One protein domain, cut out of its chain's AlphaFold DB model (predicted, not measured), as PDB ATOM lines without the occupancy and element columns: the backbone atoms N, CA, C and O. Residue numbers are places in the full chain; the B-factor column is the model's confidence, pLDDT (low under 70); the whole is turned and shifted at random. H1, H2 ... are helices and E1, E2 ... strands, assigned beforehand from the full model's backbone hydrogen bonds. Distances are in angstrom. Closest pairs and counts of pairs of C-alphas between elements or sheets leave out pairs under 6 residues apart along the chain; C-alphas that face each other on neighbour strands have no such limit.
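AT A GLANCE: This is residues 98 to 147 and 154 to 177 of the 220 residues of a protein of Melanaphis sacchari (UniProt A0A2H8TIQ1). One long, straight helix, H1, makes the length of the model, with a small hairpin of two short strands, E1 and E2, at its first end and a second helix, H2, set crosswise beyond its last end, apart from it. The arrangement is loose, with few contacts between the parts. The printed part has 74 residues with two named strands and two named helices, in the order E1, E2, H1, H2; the sheet is antiparallel, and the class is mostly helix. The whole is extended, with a radius of gyration of the C-alphas of 22.1 A, and its flat outline spans 61 by 35 by 19 A.

HOW THE PARTS SIT: E1, residues 100 to 102, and E2, residues 105 to 107, form an antiparallel hairpin, with 154 degrees between their directions. N 100 and O 107 are 3.0 A apart and N 107 and O 100 are 2.8 A apart, both within hydrogen-bond range. A tight link of two residues joins E2 to H1, residues 110 to 139. The closest C-alphas of E2 and H1 are those of Phe 107 and Leu 113, 5.9 A apart; those of E1 and H1 are Val 100 and Ile 110, 6.5 A apart. H2, residues 154 to 177, is apart from E1, E2 and H1. In H1 and H2 every O i to N i+4 pair is within hydrogen-bond range.

IN THESE COORDINATES: E1 begins at C-alpha 100, (-8.384, 46.858, 94.309). H1 measures 43.1 A from C-alpha 110 to C-alpha 139, which is at (-7.448, 4.950, 76.811). H2 measures 35.7 A and ends at C-alpha 177, (-20.324, 8.847, 55.633). E1 measures 6.6 A and E2 6.5 A.

THE WHOLE: The two C-alphas farthest apart are those of Asn 98 and Glu 176, 63.8 A. Residues 148 to 153 are not printed, and C-alphas 147 and 154 are 12.8 A apart across this cut, which lies in the link from H1 to H2. Residues 117 to 133 of H1 and 165 to 177 of H2 stand free. The mean pLDDT of the printed part is 75.0; 14 residues are under 70, among them residues 170 to 177.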
ATOM      1  N   ASN A  98      -6.620  50.415 100.118       61.09
ATOM      2  CA  ASN A  98      -6.396  49.023  99.717       61.09
ATOM      3  C   ASN A  98      -7.541  48.410  98.898       61.09
ATOM      4  O   ASN A  98      -7.570  47.190  98.728       61.09
ATOM      5  N   THR A  99      -8.492  49.202  98.408       64.62
ATOM      6  CA  THR A  99      -9.500  48.707  97.468       64.62
ATOM      7  C   THR A  99      -8.863  48.477  96.103       64.62
ATOM      8  O   THR A  99      -8.298  49.382  95.496       64.62
ATOM      9  N   VAL A 100      -8.925  47.237  95.620       70.38
ATOM     10  CA  VAL A 100      -8.384  46.858  94.309       70.38
ATOM     11  C   VAL A 100      -9.552  46.595  93.372       70.38
ATOM     12  O   VAL A 100     -10.454  45.839  93.724       70.38
ATOM     13  N   TYR A 101      -9.526  47.195  92.185       68.44
ATOM     14  CA  TYR A 101     -10.524  46.977  91.142       68.44
ATOM     15  C   TYR A 101      -9.898  46.195  89.993       68.44
ATOM     16  O   TYR A 101      -8.877  46.612  89.447       68.44
ATOM     17  N   ILE A 102     -10.493  45.059  89.628       74.31
ATOM     18  CA  ILE A 102     -10.083  44.265  88.459       74.31
ATOM     19  C   ILE A 102     -11.339  43.799  87.736       74.31
ATOM     20  O   ILE A 102     -12.237  43.245  88.364       74.31
ATOM     21  N   ASN A 103     -11.389  44.005  86.416       77.06
ATOM     22  CA  ASN A 103     -12.493  43.572  85.552       77.06
ATOM     23  C   ASN A 103     -13.879  44.014  86.070       77.06
ATOM     24  O   ASN A 103     -14.817  43.223  86.087       77.06
ATOM     25  N   GLY A 104     -13.992  45.251  86.567       75.44
ATOM     26  CA  GLY A 104     -15.247  45.794  87.108       75.44
ATOM     27  C   GLY A 104     -15.651  45.270  88.494       75.44
ATOM     28  O   GLY A 104     -16.687  45.675  89.010       75.44
ATOM     29  N   MET A 105     -14.848  44.410  89.128       76.00
ATOM     30  CA  MET A 105     -15.111  43.888  90.473       76.00
ATOM     31  C   MET A 105     -14.290  44.638  91.524       76.00
ATOM     32  O   MET A 105     -13.073  44.783  91.378       76.00
ATOM     33  N   GLN A 106     -14.946  45.079  92.600       79.19
ATOM     34  CA  GLN A 106     -14.296  45.716  93.745       79.19
ATOM     35  C   GLN A 106     -13.873  44.676  94.784       79.19
ATOM     36  O   GLN A 106     -14.689  43.903  95.287       79.19
ATOM     37  N   PHE A 107     -12.601  44.704  95.172       77.44
ATOM     38  CA  PHE A 107     -12.061  43.878  96.244       77.44
ATOM     39  C   PHE A 107     -11.650  44.756  97.421       77.44
ATOM     40  O   PHE A 107     -10.890  45.707  97.263       77.44
ATOM     41  N   ALA A 108     -12.100  44.397  98.625       78.62
ATOM     42  CA  ALA A 108     -11.799  45.143  99.850       78.62
ATOM     43  C   ALA A 108     -10.294  45.201 100.197       78.62
ATOM     44  O   ALA A 108      -9.865  46.077 100.943       78.62
ATOM     45  N   ASN A 109      -9.496  44.237  99.715       80.25
ATOM     46  CA  ASN A 109      -8.047  44.174  99.931       80.25
ATOM     47  C   ASN A 109      -7.369  43.218  98.923       80.25
ATOM     48  O   ASN A 109      -8.000  42.270  98.449       80.25
ATOM     49  N   ILE A 110      -6.056  43.371  98.706       79.19
ATOM     50  CA  ILE A 110      -5.181  42.454  97.943       79.19
ATOM     51  C   ILE A 110      -5.349  40.985  98.367       79.19
ATOM     52  O   ILE A 110      -5.333  40.087  97.528       79.19
ATOM     53  N   ASN A 111      -5.544  40.710  99.660       80.44
ATOM     54  CA  ASN A 111      -5.769  39.344 100.144       80.44
ATOM     55  C   ASN A 111      -7.081  38.736  99.619       80.44
ATOM     56  O   ASN A 111      -7.111  37.539  99.340       80.44
ATOM     57  N   SER A 112      -8.134  39.550  99.470       79.31
ATOM     58  CA  SER A 112      -9.430  39.127  98.920       79.31
ATOM     59  C   SER A 112      -9.310  38.810  97.429       79.31
ATOM     60  O   SER A 112      -9.718  37.737  96.979       79.31
ATOM     61  N   LEU A 113      -8.627  39.684  96.683       79.88
ATOM     62  CA  LEU A 113      -8.303  39.438  95.281       79.88
ATOM     63  C   LEU A 113      -7.480  38.150  95.114       79.88
ATOM     64  O   LEU A 113      -7.800  37.310  94.278       79.88
ATOM     65  N   LYS A 114      -6.448  37.955  95.944       81.19
ATOM     66  CA  LYS A 114      -5.600  36.759  95.895       81.19
ATOM     67  C   LYS A 114      -6.386  35.480  96.182       81.19
ATOM     68  O   LYS A 114      -6.140  34.470  95.530       81.19
ATOM     69  N   SER A 115      -7.329  35.506  97.128       81.62
ATOM     70  CA  SER A 115      -8.211  34.357  97.361       81.62
ATOM     71  C   SER A 115      -9.153  34.098  96.189       81.62
ATOM     72  O   SER A 115      -9.337  32.945  95.823       81.62
ATOM     73  N   PHE A 116      -9.704  35.143  95.570       81.62
ATOM     74  CA  PHE A 116     -10.596  35.006  94.421       81.62
ATOM     75  C   PHE A 116      -9.878  34.408  93.203       81.62
ATOM     76  O   PHE A 116     -10.370  33.451  92.608       81.62
ATOM     77  N   LEU A 117      -8.684  34.916  92.882       80.44
ATOM     78  CA  LEU A 117      -7.840  34.367  91.819       80.44
ATOM     79  C   LEU A 117      -7.440  32.919  92.120       80.44
ATOM     80  O   LEU A 117      -7.639  32.052  91.281       80.44
ATOM     81  N   SER A 118      -7.011  32.624  93.353       78.69
ATOM     82  CA  SER A 118      -6.661  31.255  93.753       78.69
ATOM     83  C   SER A 118      -7.826  30.273  93.623       78.69
ATOM     84  O   SER A 118      -7.582  29.125  93.275       78.69
ATOM     85  N   VAL A 119      -9.062  30.688  93.923       77.44
ATOM     86  CA  VAL A 119     -10.253  29.837  93.769       77.44
ATOM     87  C   VAL A 119     -10.533  29.579  92.287       77.44
ATOM     88  O   VAL A 119     -10.744  28.430  91.900       77.44
ATOM     89  N   ARG A 120     -10.470  30.614  91.440       74.31
ATOM     90  CA  ARG A 120     -10.638  30.462  89.985       74.31
ATOM     91  C   ARG A 120      -9.581  29.549  89.371       74.31
ATOM     92  O   ARG A 120      -9.941  28.631  88.640       74.31
ATOM     93  N   ASP A 121      -8.320  29.738  89.745       70.00
ATOM     94  CA  ASP A 121      -7.209  28.905  89.283       70.00
ATOM     95  C   ASP A 121      -7.397  27.440  89.716       70.00
ATOM     96  O   ASP A 121      -7.149  26.523  88.935       70.00
ATOM     97  N   THR A 122      -7.897  27.191  90.937       76.62
ATOM     98  CA  THR A 122      -8.200  25.821  91.389       76.62
ATOM     99  C   THR A 122      -9.372  25.179  90.653       76.62
ATOM    100  O   THR A 122      -9.314  23.976  90.410       76.62
ATOM    101  N   HIS A 123     -10.404  25.938  90.269       76.75
ATOM    102  CA  HIS A 123     -11.510  25.402  89.467       76.75
ATOM    103  C   HIS A 123     -11.047  25.042  88.055       76.75
ATOM    104  O   HIS A 123     -11.282  23.928  87.603       76.75
ATOM    105  N   GLN A 124     -10.293  25.931  87.410       74.38
ATOM    106  CA  GLN A 124      -9.752  25.665  86.081       74.38
ATOM    107  C   GLN A 124      -8.817  24.446  86.083       74.38
ATOM    108  O   GLN A 124      -8.911  23.578  85.214       74.38
ATOM    109  N   PHE A 125      -7.953  24.331  87.095       68.56
ATOM    110  CA  PHE A 125      -7.081  23.169  87.232       68.56
ATOM    111  C   PHE A 125      -7.861  21.875  87.509       68.56
ATOM    112  O   PHE A 125      -7.485  20.820  86.999       68.56
ATOM    113  N   ALA A 126      -8.949  21.934  88.285       77.62
ATOM    114  CA  ALA A 126      -9.809  20.778  88.526       77.62
ATOM    115  C   ALA A 126     -10.461  20.281  87.228       77.62
ATOM    116  O   ALA A 126     -10.403  19.086  86.943       77.62
ATOM    117  N   ASP A 127     -10.984  21.185  86.400       78.25
ATOM    118  CA  ASP A 127     -11.610  20.834  85.121       78.25
ATOM    119  C   ASP A 127     -10.598  20.240  84.130       78.25
ATOM    120  O   ASP A 127     -10.878  19.258  83.437       78.25
ATOM    121  N   GLU A 128      -9.386  20.796  84.076       79.75
ATOM    122  CA  GLU A 128      -8.300  20.261  83.252       79.75
ATOM    123  C   GLU A 128      -7.850  18.868  83.715       79.75
ATOM    124  O   GLU A 128      -7.558  18.004  82.884       79.75
ATOM    125  N   GLN A 129      -7.808  18.623  85.027       81.56
ATOM    126  CA  GLN A 129      -7.483  17.308  85.582       81.56
ATOM    127  C   GLN A 129      -8.593  16.288  85.335       81.56
ATOM    128  O   GLN A 129      -8.298  15.159  84.949       81.56
ATOM    129  N   LEU A 130      -9.861  16.677  85.475       82.69
ATOM    130  CA  LEU A 130     -10.994  15.812  85.147       82.69
ATOM    131  C   LEU A 130     -10.953  15.381  83.678       82.69
ATOM    132  O   LEU A 130     -11.105  14.196  83.392       82.69
ATOM    133  N   LYS A 131     -10.636  16.297  82.756       83.94
ATOM    134  CA  LYS A 131     -10.460  15.974  81.330       83.94
ATOM    135  C   LYS A 131      -9.292  15.022  81.077       83.94
ATOM    136  O   LYS A 131      -9.410  14.117  80.255       83.94
ATOM    137  N   LYS A 132      -8.160  15.201  81.769       86.69
ATOM    138  CA  LYS A 132      -7.018  14.272  81.674       86.69
ATOM    139  C   LYS A 132      -7.387  12.886  82.201       86.69
ATOM    140  O   LYS A 132      -7.095  11.900  81.538       86.69
ATOM    141  N   ASN A 133      -8.083  12.817  83.330       83.00
ATOM    142  CA  ASN A 133      -8.544  11.558  83.909       83.00
ATOM    143  C   ASN A 133      -9.597  10.865  83.032       83.00
ATOM    144  O   ASN A 133      -9.546   9.648  82.900       83.00
ATOM    145  N   ALA A 134     -10.499  11.612  82.388       83.69
ATOM    146  CA  ALA A 134     -11.450  11.068  81.415       83.69
ATOM    147  C   ALA A 134     -10.725  10.438  80.215       83.69
ATOM    148  O   ALA A 134     -10.965   9.282  79.895       83.69
ATOM    149  N   ARG A 135      -9.735  11.136  79.642       82.75
ATOM    150  CA  ARG A 135      -8.910  10.589  78.550       82.75
ATOM    151  C   ARG A 135      -8.150   9.331  78.950       82.75
ATOM    152  O   ARG A 135      -7.985   8.433  78.135       82.75
ATOM    153  N   LEU A 136      -7.665   9.271  80.190       85.75
ATOM    154  CA  LEU A 136      -7.033   8.061  80.707       85.75
ATOM    155  C   LEU A 136      -8.051   6.922  80.820       85.75
ATOM    156  O   LEU A 136      -7.744   5.816  80.397       85.75
ATOM    157  N   ARG A 137      -9.265   7.183  81.324       84.06
ATOM    158  CA  ARG A 137     -10.337   6.174  81.382       84.06
ATOM    159  C   ARG A 137     -10.662   5.620  79.996       84.06
ATOM    160  O   ARG A 137     -10.668   4.404  79.842       84.06
ATOM    161  N   ASP A 138     -10.803   6.488  78.997       81.81
ATOM    162  CA  ASP A 138     -11.046   6.074  77.612       81.81
ATOM    163  C   ASP A 138      -9.886   5.233  77.056       81.81
ATOM    164  O   ASP A 138     -10.110   4.174  76.475       81.81
ATOM    165  N   ALA A 139      -8.638   5.661  77.282       84.06
ATOM    166  CA  ALA A 139      -7.448   4.950  76.811       84.06
ATOM    167  C   ALA A 139      -7.280   3.565  77.455       84.06
ATOM    168  O   ALA A 139      -6.812   2.635  76.805       84.06
ATOM    169  N   PHE A 140      -7.673   3.416  78.722       82.62
ATOM    170  CA  PHE A 140      -7.685   2.127  79.415       82.62
ATOM    171  C   PHE A 140      -8.945   1.292  79.123       82.62
ATOM    172  O   PHE A 140      -9.093   0.213  79.690       82.62
ATOM    173  N   GLY A 141      -9.860   1.767  78.266       78.50
ATOM    174  CA  GLY A 141     -11.117   1.074  77.967       78.50
ATOM    175  C   GLY A 141     -12.061   0.982  79.170       78.50
ATOM    176  O   GLY A 141     -12.925   0.109  79.230       78.50
ATOM    177  N   ILE A 142     -11.889   1.865  80.155       78.75
ATOM    178  CA  ILE A 142     -12.706   1.916  81.361       78.75
ATOM    179  C   ILE A 142     -13.971   2.712  81.040       78.75
ATOM    180  O   ILE A 142     -13.915   3.910  80.769       78.75
ATOM    181  N   SER A 143     -15.120   2.035  81.089       74.81
ATOM    182  CA  SER A 143     -16.442   2.643  80.893       74.81
ATOM    183  C   SER A 143     -16.692   3.811  81.860       74.81
ATOM    184  O   SER A 143     -16.256   3.785  83.010       74.81
ATOM    185  N   GLU A 144     -17.461   4.818  81.435       75.00
ATOM    186  CA  GLU A 144     -17.879   5.950  82.284       75.00
ATOM    187  C   GLU A 144     -18.677   5.496  83.521       75.00
ATOM    188  O   GLU A 144     -18.619   6.126  84.577       75.00
ATOM    189  N   PHE A 145     -19.343   4.344  83.416       69.44
ATOM    190  CA  PHE A 145     -20.130   3.703  84.474       69.44
ATOM    191  C   PHE A 145     -19.300   2.748  85.340       69.44
ATOM    192  O   PHE A 145     -19.852   2.046  86.190       69.44
ATOM    193  N   PHE A 146     -17.984   2.688  85.123       71.88
ATOM    194  CA  PHE A 146     -17.100   1.833  85.897       71.88
ATOM    195  C   PHE A 146     -17.054   2.301  87.352       71.88
ATOM    196  O   PHE A 146     -16.530   3.371  87.673       71.88
ATOM    197  N   ILE A 147     -17.569   1.453  88.242       72.69
ATOM    198  CA  ILE A 147     -17.420   1.581  89.690       72.69
ATOM    199  C   ILE A 147     -16.439   0.499  90.150       72.69
ATOM    200  O   ILE A 147     -16.614  -0.692  89.868       72.69
ATOM    201  N   PRO A 154     -25.023  -7.393  88.116       75.12
ATOM    202  CA  PRO A 154     -25.649  -7.749  86.843       75.12
ATOM    203  C   PRO A 154     -26.258  -6.535  86.129       75.12
ATOM    204  O   PRO A 154     -26.172  -6.438  84.905       75.12
ATOM    205  N   GLU A 155     -26.795  -5.561  86.873       77.25
ATOM    206  CA  GLU A 155     -27.331  -4.321  86.294       77.25
ATOM    207  C   GLU A 155     -26.272  -3.508  85.542       77.25
ATOM    208  O   GLU A 155     -26.572  -2.858  84.538       77.25
ATOM    209  N   ARG A 156     -25.021  -3.545  86.013       74.19
ATOM    210  CA  ARG A 156     -23.910  -2.837  85.380       74.19
ATOM    211  C   ARG A 156     -23.572  -3.448  84.024       74.19
ATOM    212  O   ARG A 156     -23.419  -2.708  83.058       74.19
ATOM    213  N   LYS A 157     -23.521  -4.781  83.938       74.75
ATOM    214  CA  LYS A 157     -23.252  -5.495  82.677       74.75
ATOM    215  C   LYS A 157     -24.282  -5.156  81.605       74.75
ATOM    216  O   LYS A 157     -23.912  -4.942  80.457       74.75
ATOM    217  N   ILE A 158     -25.555  -5.058  81.985       79.06
ATOM    218  CA  ILE A 158     -26.640  -4.699  81.061       79.06
ATOM    219  C   ILE A 158     -26.446  -3.269  80.534       79.06
ATOM    220  O   ILE A 158     -26.529  -3.041  79.328       79.06
ATOM    221  N   LYS A 159     -26.126  -2.311  81.416       77.19
ATOM    222  CA  LYS A 159     -25.896  -0.904  81.040       77.19
ATOM    223  C   LYS A 159     -24.648  -0.730  80.167       77.19
ATOM    224  O   LYS A 159     -24.697  -0.013  79.171       77.19
ATOM    225  N   GLU A 160     -23.549  -1.405  80.502       75.69
ATOM    226  CA  GLU A 160     -22.318  -1.383  79.700       75.69
ATOM    227  C   GLU A 160     -22.524  -2.032  78.323       75.69
ATOM    228  O   GLU A 160     -22.087  -1.466  77.322       75.69
ATOM    229  N   ALA A 161     -23.240  -3.159  78.243       76.31
ATOM    230  CA  ALA A 161     -23.547  -3.827  76.977       76.31
ATOM    231  C   ALA A 161     -24.443  -2.972  76.067       76.31
ATOM    232  O   ALA A 161     -24.156  -2.842  74.878       76.31
ATOM    233  N   ALA A 162     -25.482  -2.335  76.620       77.69
ATOM    234  CA  ALA A 162     -26.356  -1.443  75.860       77.69
ATOM    235  C   ALA A 162     -25.586  -0.248  75.271       77.69
ATOM    236  O   ALA A 162     -25.779   0.123  74.115       77.69
ATOM    237  N   LEU A 163     -24.656   0.332  76.034       74.00
ATOM    238  CA  LEU A 163     -23.827   1.437  75.550       74.00
ATOM    239  C   LEU A 163     -22.765   1.001  74.546       74.00
ATOM    240  O   LEU A 163     -22.472   1.753  73.620       74.00
ATOM    241  N   ALA A 164     -22.195  -0.194  74.706       74.94
ATOM    242  CA  ALA A 164     -21.289  -0.765  73.717       74.94
ATOM    243  C   ALA A 164     -22.005  -0.980  72.374       74.94
ATOM    244  O   ALA A 164     -21.457  -0.624  71.334       74.94
ATOM    245  N   GLN A 165     -23.249  -1.471  72.401       76.44
ATOM    246  CA  GLN A 165     -24.083  -1.615  71.204       76.44
ATOM    247  C   GLN A 165     -24.381  -0.260  70.551       76.44
ATOM    248  O   GLN A 165     -24.190  -0.110  69.350       76.44
ATOM    249  N   LEU A 166     -24.767   0.759  71.327       73.44
ATOM    250  CA  LEU A 166     -25.003   2.103  70.785       73.44
ATOM    251  C   LEU A 166     -23.738   2.738  70.188       73.44
ATOM    252  O   LEU A 166     -23.818   3.390  69.150       73.44
ATOM    253  N   LYS A 167     -22.570   2.540  70.812       70.81
ATOM    254  CA  LYS A 167     -21.291   3.015  70.263       70.81
ATOM    255  C   LYS A 167     -20.917   2.289  68.972       70.81
ATOM    256  O   LYS A 167     -20.453   2.953  68.054       70.81
ATOM    257  N   ALA A 168     -21.134   0.977  68.887       69.19
ATOM    258  CA  ALA A 168     -20.891   0.219  67.657       69.19
ATOM    259  C   ALA A 168     -21.741   0.762  66.497       69.19
ATOM    260  O   ALA A 168     -21.196   1.125  65.462       69.19
ATOM    261  N   LEU A 169     -23.041   0.977  66.730       70.19
ATOM    262  CA  LEU A 169     -23.946   1.541  65.721       70.19
ATOM    263  C   LEU A 169     -23.556   2.964  65.277       70.19
ATOM    264  O   LEU A 169     -23.720   3.312  64.110       70.19
ATOM    265  N   GLN A 170     -23.034   3.800  66.181       66.88
ATOM    266  CA  GLN A 170     -22.544   5.142  65.829       66.88
ATOM    267  C   GLN A 170     -21.248   5.105  65.009       66.88
ATOM    268  O   GLN A 170     -21.064   5.940  64.124       66.88
ATOM    269  N   VAL A 171     -20.347   4.163  65.299       62.94
ATOM    270  CA  VAL A 171     -19.113   3.976  64.524       62.94
ATOM    271  C   VAL A 171     -19.437   3.507  63.105       62.94
ATOM    272  O   VAL A 171     -18.859   4.040  62.160       62.94
ATOM    273  N   ASP A 172     -20.403   2.602  62.948       59.16
ATOM    274  CA  ASP A 172     -20.826   2.100  61.636       59.16
ATOM    275  C   ASP A 172     -21.427   3.224  60.764       59.16
ATOM    276  O   ASP A 172     -21.033   3.394  59.611       59.16
ATOM    277  N   GLN A 173     -22.277   4.091  61.335       60.34
ATOM    278  CA  GLN A 173     -22.822   5.261  60.621       60.34
ATOM    279  C   GLN A 173     -21.757   6.302  60.237       60.34
ATOM    280  O   GLN A 173     -21.855   6.938  59.187       60.34
ATOM    281  N   ALA A 174     -20.734   6.499  61.074       57.72
ATOM    282  CA  ALA A 174     -19.639   7.419  60.767       57.72
ATOM    283  C   ALA A 174     -18.731   6.889  59.640       57.72
ATOM    284  O   ALA A 174     -18.158   7.677  58.887       57.72
ATOM    285  N   LEU A 175     -18.616   5.565  59.502       57.06
ATOM    286  CA  LEU A 175     -17.799   4.919  58.477       57.06
ATOM    287  C   LEU A 175     -18.480   4.962  57.094       57.06
ATOM    288  O   LEU A 175     -17.814   5.230  56.092       57.06
ATOM    289  N   GLU A 176     -19.809   4.831  57.043       53.75
ATOM    290  CA  GLU A 176     -20.604   4.989  55.809       53.75
ATOM    291  C   GLU A 176     -20.559   6.422  55.237       53.75
ATOM    292  O   GLU A 176     -20.533   6.617  54.018       53.75
ATOM    293  N   GLN A 177     -20.454   7.451  56.085       51.91
ATOM    294  CA  GLN A 177     -20.324   8.847  55.633       51.91
ATOM    295  C   GLN A 177     -18.963   9.163  54.986       51.91
ATOM    296  O   GLN A 177     -18.861  10.095  54.186       51.91
TER     297      GLN A 177